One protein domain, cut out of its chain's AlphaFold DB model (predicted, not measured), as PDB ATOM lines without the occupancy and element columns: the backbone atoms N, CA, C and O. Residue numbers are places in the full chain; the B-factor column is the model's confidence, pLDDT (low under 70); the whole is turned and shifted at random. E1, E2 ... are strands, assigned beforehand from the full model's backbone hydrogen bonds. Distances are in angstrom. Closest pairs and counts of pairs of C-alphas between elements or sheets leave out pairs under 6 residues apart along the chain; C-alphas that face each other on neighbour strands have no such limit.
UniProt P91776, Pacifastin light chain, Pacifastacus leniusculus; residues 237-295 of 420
ATOM      1  N   ARG A 237     175.060 164.770 138.866       85.12
ATOM      2  CA  ARG A 237     174.464 163.449 138.647       85.12
ATOM      3  C   ARG A 237     175.031 162.805 137.381       85.12
ATOM      4  O   ARG A 237     174.982 163.389 136.300       85.12
ATOM      5  N   TRP A 238     175.569 161.596 137.503       90.31
ATOM      6  CA  TRP A 238     176.238 160.875 136.411       90.31
ATOM      7  C   TRP A 238     175.997 159.373 136.507       90.31
ATOM      8  O   TRP A 238     175.544 158.886 137.535       90.31
ATOM      9  N   LYS A 239     176.277 158.631 135.442       79.94
ATOM     10  CA  LYS A 239     176.289 157.174 135.434       79.94
ATOM     11  C   LYS A 239     177.714 156.664 135.559       79.94
ATOM     12  O   LYS A 239     178.600 157.142 134.854       79.94
ATOM     13  N   LYS A 240     177.906 155.670 136.422       76.38
ATOM     14  CA  LYS A 240     179.066 154.778 136.409       76.38
ATOM     15  C   LYS A 240     178.546 153.395 136.042       76.38
ATOM     16  O   LYS A 240     177.714 152.838 136.759       76.38
ATOM     17  N   ASP A 241     178.948 152.902 134.877       78.25
ATOM     18  CA  ASP A 241     178.299 151.765 134.220       78.25
ATOM     19  C   ASP A 241     176.777 152.003 134.096       78.25
ATOM     20  O   ASP A 241     176.348 153.068 133.649       78.25
ATOM     21  N   CYS A 242     175.940 151.053 134.522       74.69
ATOM     22  CA  CYS A 242     174.482 151.205 134.531       74.69
ATOM     23  C   CYS A 242     173.936 151.949 135.762       74.69
ATOM     24  O   CYS A 242     172.728 152.180 135.859       74.69
ATOM     25  N   ASN A 243     174.801 152.318 136.711       74.12
ATOM     26  CA  ASN A 243     174.395 152.867 137.995       74.12
ATOM     27  C   ASN A 243     174.382 154.389 137.990       74.12
ATOM     28  O   ASN A 243     175.380 155.027 137.672       74.12
ATOM     29  N   TRP A 244     173.257 154.978 138.394       80.81
ATOM     30  CA  TRP A 244     173.153 156.422 138.569       80.81
ATOM     31  C   TRP A 244     173.748 156.834 139.909       80.81
ATOM     32  O   TRP A 244     173.316 156.367 140.960       80.81
ATOM     33  N   CYS A 245     174.687 157.764 139.848       81.12
ATOM     34  CA  CYS A 245     175.354 158.408 140.959       81.12
ATOM     35  C   CYS A 245     174.839 159.835 141.149       81.12
ATOM     36  O   CYS A 245     174.632 160.560 140.172       81.12
ATOM     37  N   SER A 246     174.675 160.241 142.405       80.06
ATOM     38  CA  SER A 246     174.350 161.611 142.810       80.06
ATOM     39  C   SER A 246     175.399 162.114 143.797       80.06
ATOM     40  O   SER A 246     175.805 161.380 144.699       80.06
ATOM     41  N   CYS A 247     175.828 163.363 143.641       78.50
ATOM     42  CA  CYS A 247     176.783 163.983 144.550       78.50
ATOM     43  C   CYS A 247     176.086 164.595 145.766       78.50
ATOM     44  O   CYS A 247     175.208 165.449 145.610       78.50
ATOM     45  N   THR A 248     176.504 164.199 146.966       74.44
ATOM     46  CA  THR A 248     176.024 164.790 148.219       74.44
ATOM     47  C   THR A 248     176.578 166.201 148.425       74.44
ATOM     48  O   THR A 248     177.558 166.611 147.801       74.44
ATOM     49  N   GLU A 249     175.998 166.941 149.372       70.88
ATOM     50  CA  GLU A 249     176.527 168.242 149.813       70.88
ATOM     51  C   GLU A 249     177.955 168.151 150.389       70.88
ATOM     52  O   GLU A 249     178.678 169.141 150.402       70.88
ATOM     53  N   THR A 250     178.395 166.955 150.801       62.44
ATOM     54  CA  THR A 250     179.755 166.667 151.289       62.44
ATOM     55  C   THR A 250     180.734 166.222 150.194       62.44
ATOM     56  O   THR A 250     181.821 165.748 150.517       62.44
ATOM     57  N   ALA A 251     180.380 166.375 148.912       66.06
ATOM     58  CA  ALA A 251     181.218 166.014 147.761       66.06
ATOM     59  C   ALA A 251     181.552 164.508 147.641       66.06
ATOM     60  O   ALA A 251     182.612 164.135 147.123       66.06
ATOM     61  N   ILE A 252     180.637 163.642 148.102       63.94
ATOM     62  CA  ILE A 252     180.725 162.176 148.011       63.94
ATOM     63  C   ILE A 252     179.716 161.675 146.969       63.94
ATOM     64  O   ILE A 252     178.550 162.073 146.982       63.94
ATOM     65  N   GLY A 253     180.157 160.798 146.063       68.81
ATOM     66  CA  GLY A 253     179.291 160.184 145.058       68.81
ATOM     67  C   GLY A 253     178.567 158.959 145.604       68.81
ATOM     68  O   GLY A 253     179.208 157.988 145.990       68.81
ATOM     69  N   MET A 254     177.236 158.985 145.605       64.25
ATOM     70  CA  MET A 254     176.398 157.853 146.010       64.25
ATOM     71  C   MET A 254     175.703 157.274 144.784       64.25
ATOM     72  O   MET A 254     174.919 157.977 144.146       64.25
ATOM     73  N   CYS A 255     175.989 156.014 144.456       70.44
ATOM     74  CA  CYS A 255     175.475 155.340 143.267       70.44
ATOM     75  C   CYS A 255     174.448 154.264 143.616       70.44
ATOM     76  O   CYS A 255     174.528 153.635 144.670       70.44
ATOM     77  N   THR A 256     173.510 154.011 142.705       56.94
ATOM     78  CA  THR A 256     172.679 152.801 142.767       56.94
ATOM     79  C   THR A 256     173.557 151.543 142.695       56.94
ATOM     80  O   THR A 256     174.667 151.592 142.169       56.94
ATOM     81  N   LEU A 257     173.074 150.411 143.213       60.00
ATOM     82  CA  LEU A 257     173.804 149.133 143.232       60.00
ATOM     83  C   LEU A 257     173.097 148.070 142.381       60.00
ATOM     84  O   LEU A 257     172.736 146.990 142.843       60.00
ATOM     85  N   ILE A 258     172.860 148.403 141.118       62.00
ATOM     86  CA  ILE A 258     172.290 147.505 140.118       62.00
ATOM     87  C   ILE A 258     173.430 146.685 139.512       62.00
ATOM     88  O   ILE A 258     174.456 147.231 139.097       62.00
ATOM     89  N   GLY A 259     173.254 145.364 139.450       57.75
ATOM     90  CA  GLY A 259     174.188 144.475 138.766       57.75
ATOM     91  C   GLY A 259     174.168 144.718 137.255       57.75
ATOM     92  O   GLY A 259     173.196 144.374 136.585       57.75
ATOM     93  N   CYS A 260     175.240 145.300 136.719       70.44
ATOM     94  CA  CYS A 260     175.353 145.638 135.301       70.44
ATOM     95  C   CYS A 260     175.952 144.464 134.508       70.44
ATOM     96  O   CYS A 260     177.168 144.341 134.394       70.44
ATOM     97  N   LEU A 261     175.112 143.587 133.951       64.75
ATOM     98  CA  LEU A 261     175.570 142.552 133.016       64.75
ATOM     99  C   LEU A 261     175.534 143.097 131.584       64.75
ATOM    100  O   LEU A 261     174.455 143.345 131.053       64.75
ATOM    101  N   ASN A 262     176.710 143.248 130.963       64.69
ATOM    102  CA  ASN A 262     176.879 143.695 129.571       64.69
ATOM    103  C   ASN A 262     176.188 145.036 129.265       64.69
ATOM    104  O   ASN A 262     175.506 145.179 128.250       64.69
ATOM    105  N   TYR A 263     176.317 146.009 130.172       70.00
ATOM    106  CA  TYR A 263     175.759 147.337 129.946       70.00
ATOM    107  C   TYR A 263     176.608 148.104 128.932       70.00
ATOM    108  O   TYR A 263     177.748 148.466 129.211       70.00
ATOM    109  N   GLU A 264     176.007 148.394 127.785       73.31
ATOM    110  CA  GLU A 264     176.485 149.399 126.847       73.31
ATOM    111  C   GLU A 264     175.405 150.486 126.745       73.31
ATOM    112  O   GLU A 264     174.239 150.162 126.478       73.31
ATOM    113  N   PRO A 265     175.742 151.765 126.988       69.94
ATOM    114  CA  PRO A 265     174.774 152.846 126.875       69.94
ATOM    115  C   PRO A 265     174.268 152.936 125.435       69.94
ATOM    116  O   PRO A 265     175.043 152.906 124.475       69.94
ATOM    117  N   LYS A 266     172.947 153.048 125.265       79.12
ATOM    118  CA  LYS A 266     172.357 153.161 123.925       79.12
ATOM    119  C   LYS A 266     172.755 154.496 123.281       79.12
ATOM    120  O   LYS A 266     172.900 155.494 123.988       79.12
ATOM    121  N   PRO A 267     172.860 154.574 121.942       75.25
ATOM    122  CA  PRO A 267     173.107 155.841 121.259       75.25
ATOM    123  C   PRO A 267     172.061 156.897 121.649       75.25
ATOM    124  O   PRO A 267     170.861 156.676 121.483       75.25
ATOM    125  N   GLY A 268     172.516 158.034 122.181       71.56
ATOM    126  CA  GLY A 268     171.650 159.120 122.660       71.56
ATOM    127  C   GLY A 268     171.129 158.960 124.094       71.56
ATOM    128  O   GLY A 268     170.379 159.813 124.564       71.56
ATOM    129  N   GLU A 269     171.517 157.904 124.813       78.50
ATOM    130  CA  GLU A 269     171.233 157.769 126.238       78.50
ATOM    131  C   GLU A 269     172.088 158.751 127.044       78.50
ATOM    132  O   GLU A 269     173.315 158.688 127.021       78.50
ATOM    133  N   ALA A 270     171.438 159.642 127.799       78.12
ATOM    134  CA  ALA A 270     172.152 160.518 128.716       78.12
ATOM    135  C   ALA A 270     172.831 159.690 129.823       78.12
ATOM    136  O   ALA A 270     172.190 158.898 130.533       78.12
ATOM    137  N   VAL A 271     174.137 159.903 129.974       85.62
ATOM    138  CA  VAL A 271     174.984 159.293 131.007       85.62
ATOM    139  C   VAL A 271     175.319 160.275 132.127       85.62
ATOM    140  O   VAL A 271     175.964 159.905 133.096       85.62
ATOM    141  N   CYS A 272     174.879 161.527 132.032       90.06
ATOM    142  CA  CYS A 272     175.043 162.536 133.072       90.06
ATOM    143  C   CYS A 272     174.050 163.690 132.890       90.06
ATOM    144  O   CYS A 272     173.389 163.785 131.856       90.06
ATOM    145  N   THR A 273     173.915 164.551 133.900       89.94
ATOM    146  CA  THR A 273     173.161 165.809 133.796       89.94
ATOM    147  C   THR A 273     174.093 166.966 133.457       89.94
ATOM    148  O   THR A 273     175.171 167.079 134.045       89.94
ATOM    149  N   ASP A 274     173.670 167.834 132.537       89.44
ATOM    150  CA  ASP A 274     174.467 168.964 132.051       89.44
ATOM    151  C   ASP A 274     175.016 169.832 133.183       89.44
ATOM    152  O   ASP A 274     174.320 170.146 134.149       89.44
ATOM    153  N   GLY A 275     176.294 170.193 133.064       81.88
ATOM    154  CA  GLY A 275     177.014 170.949 134.086       81.88
ATOM    155  C   GLY A 275     177.583 170.109 135.236       81.88
ATOM    156  O   GLY A 275     178.351 170.648 136.031       81.88
ATOM    157  N   SER A 276     177.284 168.804 135.318       88.19
ATOM    158  CA  SER A 276     177.891 167.914 136.324       88.19
ATOM    159  C   SER A 276     179.405 167.827 136.172       88.19
ATOM    160  O   SER A 276     179.914 167.716 135.053       88.19
ATOM    161  N   LYS A 277     180.113 167.790 137.305       86.94
ATOM    162  CA  LYS A 277     181.564 167.574 137.376       86.94
ATOM    163  C   LYS A 277     181.886 166.511 138.427       86.94
ATOM    164  O   LYS A 277     181.478 166.638 139.582       86.94
ATOM    165  N   TRP A 278     182.621 165.472 138.042       86.69
ATOM    166  CA  TRP A 278     182.983 164.358 138.926       86.69
ATOM    167  C   TRP A 278     184.351 163.782 138.577       86.69
ATOM    168  O   TRP A 278     184.880 164.026 137.494       86.69
ATOM    169  N   LYS A 279     184.925 163.018 139.502       72.19
ATOM    170  CA  LYS A 279     186.093 162.180 139.250       72.19
ATOM    171  C   LYS A 279     185.642 160.773 138.882       72.19
ATOM    172  O   LYS A 279     184.845 160.174 139.602       72.19
ATOM    173  N   ASP A 280     186.188 160.244 137.796       74.88
ATOM    174  CA  ASP A 280     186.202 158.812 137.523       74.88
ATOM    175  C   ASP A 280     187.649 158.332 137.641       74.88
ATOM    176  O   ASP A 280     188.539 158.760 136.900       74.88
ATOM    177  N   ASP A 281     187.907 157.549 138.684       66.50
ATOM    178  CA  ASP A 281     189.244 157.253 139.194       66.50
ATOM    179  C   ASP A 281     190.075 158.535 139.433       66.50
ATOM    180  O   ASP A 281     189.770 159.341 140.314       66.50
ATOM    181  N   CYS A 282     191.148 158.748 138.665       65.69
ATOM    182  CA  CYS A 282     191.976 159.955 138.738       65.69
ATOM    183  C   CYS A 282     191.600 161.026 137.702       65.69
ATOM    184  O   CYS A 282     192.211 162.103 137.694       65.69
ATOM    185  N   ASN A 283     190.661 160.712 136.812       72.88
ATOM    186  CA  ASN A 283     190.270 161.551 135.699       72.88
ATOM    187  C   ASN A 283     189.109 162.448 136.087       72.88
ATOM    188  O   ASN A 283     188.155 162.016 136.722       72.88
ATOM    189  N   TRP A 284     189.195 163.714 135.698       81.81
ATOM    190  CA  TRP A 284     188.114 164.664 135.899       81.81
ATOM    191  C   TRP A 284     187.192 164.651 134.694       81.81
ATOM    192  O   TRP A 284     187.640 164.835 133.565       81.81
ATOM    193  N   CYS A 285     185.908 164.469 134.958       86.25
ATOM    194  CA  CYS A 285     184.843 164.403 133.980       86.25
ATOM    195  C   CYS A 285     183.916 165.611 134.105       86.25
ATOM    196  O   CYS A 285     183.623 166.083 135.205       86.25
ATOM    197  N   THR A 286     183.449 166.108 132.962       90.44
ATOM    198  CA  THR A 286     182.430 167.157 132.856       90.44
ATOM    199  C   THR A 286     181.326 166.703 131.911       90.44
ATOM    200  O   THR A 286     181.603 166.153 130.843       90.44
ATOM    201  N   CYS A 287     180.073 166.942 132.295       90.38
ATOM    202  CA  CYS A 287     178.921 166.614 131.467       90.38
ATOM    203  C   CYS A 287     178.576 167.742 130.499       90.38
ATOM    204  O   CYS A 287     178.339 168.874 130.932       90.38
ATOM    205  N   ASN A 288     178.465 167.409 129.215       88.69
ATOM    206  CA  ASN A 288     177.986 168.308 128.174       88.69
ATOM    207  C   ASN A 288     176.932 167.596 127.320       88.69
ATOM    208  O   ASN A 288     177.227 166.571 126.706       88.69
ATOM    209  N   ASN A 289     175.721 168.151 127.264       87.44
ATOM    210  CA  ASN A 289     174.586 167.623 126.506       87.44
ATOM    211  C   ASN A 289     174.337 166.119 126.752       87.44
ATOM    212  O   ASN A 289     174.255 165.314 125.823       87.44
ATOM    213  N   GLY A 290     174.316 165.724 128.026       84.31
ATOM    214  CA  GLY A 290     174.114 164.347 128.478       84.31
ATOM    215  C   GLY A 290     175.302 163.398 128.287       84.31
ATOM    216  O   GLY A 290     175.183 162.229 128.653       84.31
ATOM    217  N   SER A 291     176.432 163.869 127.744       86.75
ATOM    218  CA  SER A 291     177.638 163.069 127.487       86.75
ATOM    219  C   SER A 291     178.802 163.471 128.391       86.75
ATOM    220  O   SER A 291     179.075 164.656 128.594       86.75
ATOM    221  N   ALA A 292     179.512 162.476 128.921       84.94
ATOM    222  CA  ALA A 292     180.691 162.689 129.749       84.94
ATOM    223  C   ALA A 292     181.931 162.953 128.884       84.94
ATOM    224  O   ALA A 292     182.255 162.170 127.996       84.94
ATOM    225  N   SER A 293     182.648 164.036 129.175       88.88
ATOM    226  CA  SER A 293     183.989 164.290 128.651       88.88
ATOM    227  C   SER A 293     184.971 164.271 129.813       88.88
ATOM    228  O   SER A 293     184.862 165.092 130.726       88.88
ATOM    229  N   CYS A 294     185.893 163.313 129.800       83.00
ATOM    230  CA  CYS A 294     186.858 163.100 130.869       83.00
ATOM    231  C   CYS A 294     188.275 163.413 130.399       83.00
ATOM    232  O   CYS A 294     188.614 163.237 129.230       83.00
ATOM    233  N   THR A 295     189.129 163.858 131.316       77.75
ATOM    234  CA  THR A 295     190.569 163.900 131.056       77.75
ATOM    235  C   THR A 295     191.089 162.484 130.819       77.75
ATOM    236  O   THR A 295     190.663 161.568 131.507       77.75
TER     237      THR A 295
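This is residues 237 to 295 of the 420 residues of the protein "Pacifastin light chain" of Pacifastacus leniusculus (UniProt P91776). Two small three-stranded sheets, E1 E2 E3 and E4 E5 E6, sit beside each other with E1 near E4, and a wide loop, residues 256 to 276, swings out to one side between them. Each sheet is a meander, each strand the antiparallel neighbour of the one before, in the orders E1 - E2 - E3 and E4 - E5 - E6. The printed part has 59 residues, with six named strands, E1 to E6 in chain order, and no named helix; the class is all strand, though under half of the residues, 26, are in named elements. The whole is compact, with a radius of gyration of the C-alphas of 11.2 A and spans of 30 by 24 by 19 A.

E4 is residues 277 to 280, E5 residues 283 to 288, 15.9 A long, and E6 residues 291 to 294, ending at C-alpha 294 (186.858, 163.100, 130.869). E1, residues 237 to 240, begins at C-alpha 237 (174.464, 163.449, 138.647). E2 is residues 243 to 247, 13.1 A long, and E3 residues 253 to 255.

E4 and E5 form a hairpin at 139 degrees, with N 280 and O 283 at 2.9 A. E5 and E6 form a hairpin at 152 degrees, with N 286 and O 293 at 2.8 A. The closest C-alphas of E1 and E4, those of Trp 238 and Trp 278, are 8.0 A apart. E1 and E2 form a hairpin, with N 245 and O 238 at 2.7 A; E2 and E3 form another, with N 246 and O 254 at 2.9 A. E2 and E5 are apart.

The C-alphas farthest apart, those of Thr 250 and Pro 267, are 32.6 A apart. The printed part has no cut; the link from E3 to E4 is long. Mean pLDDT of the printed part is 76.9, with 14 residues under 70, among them 250 to 254.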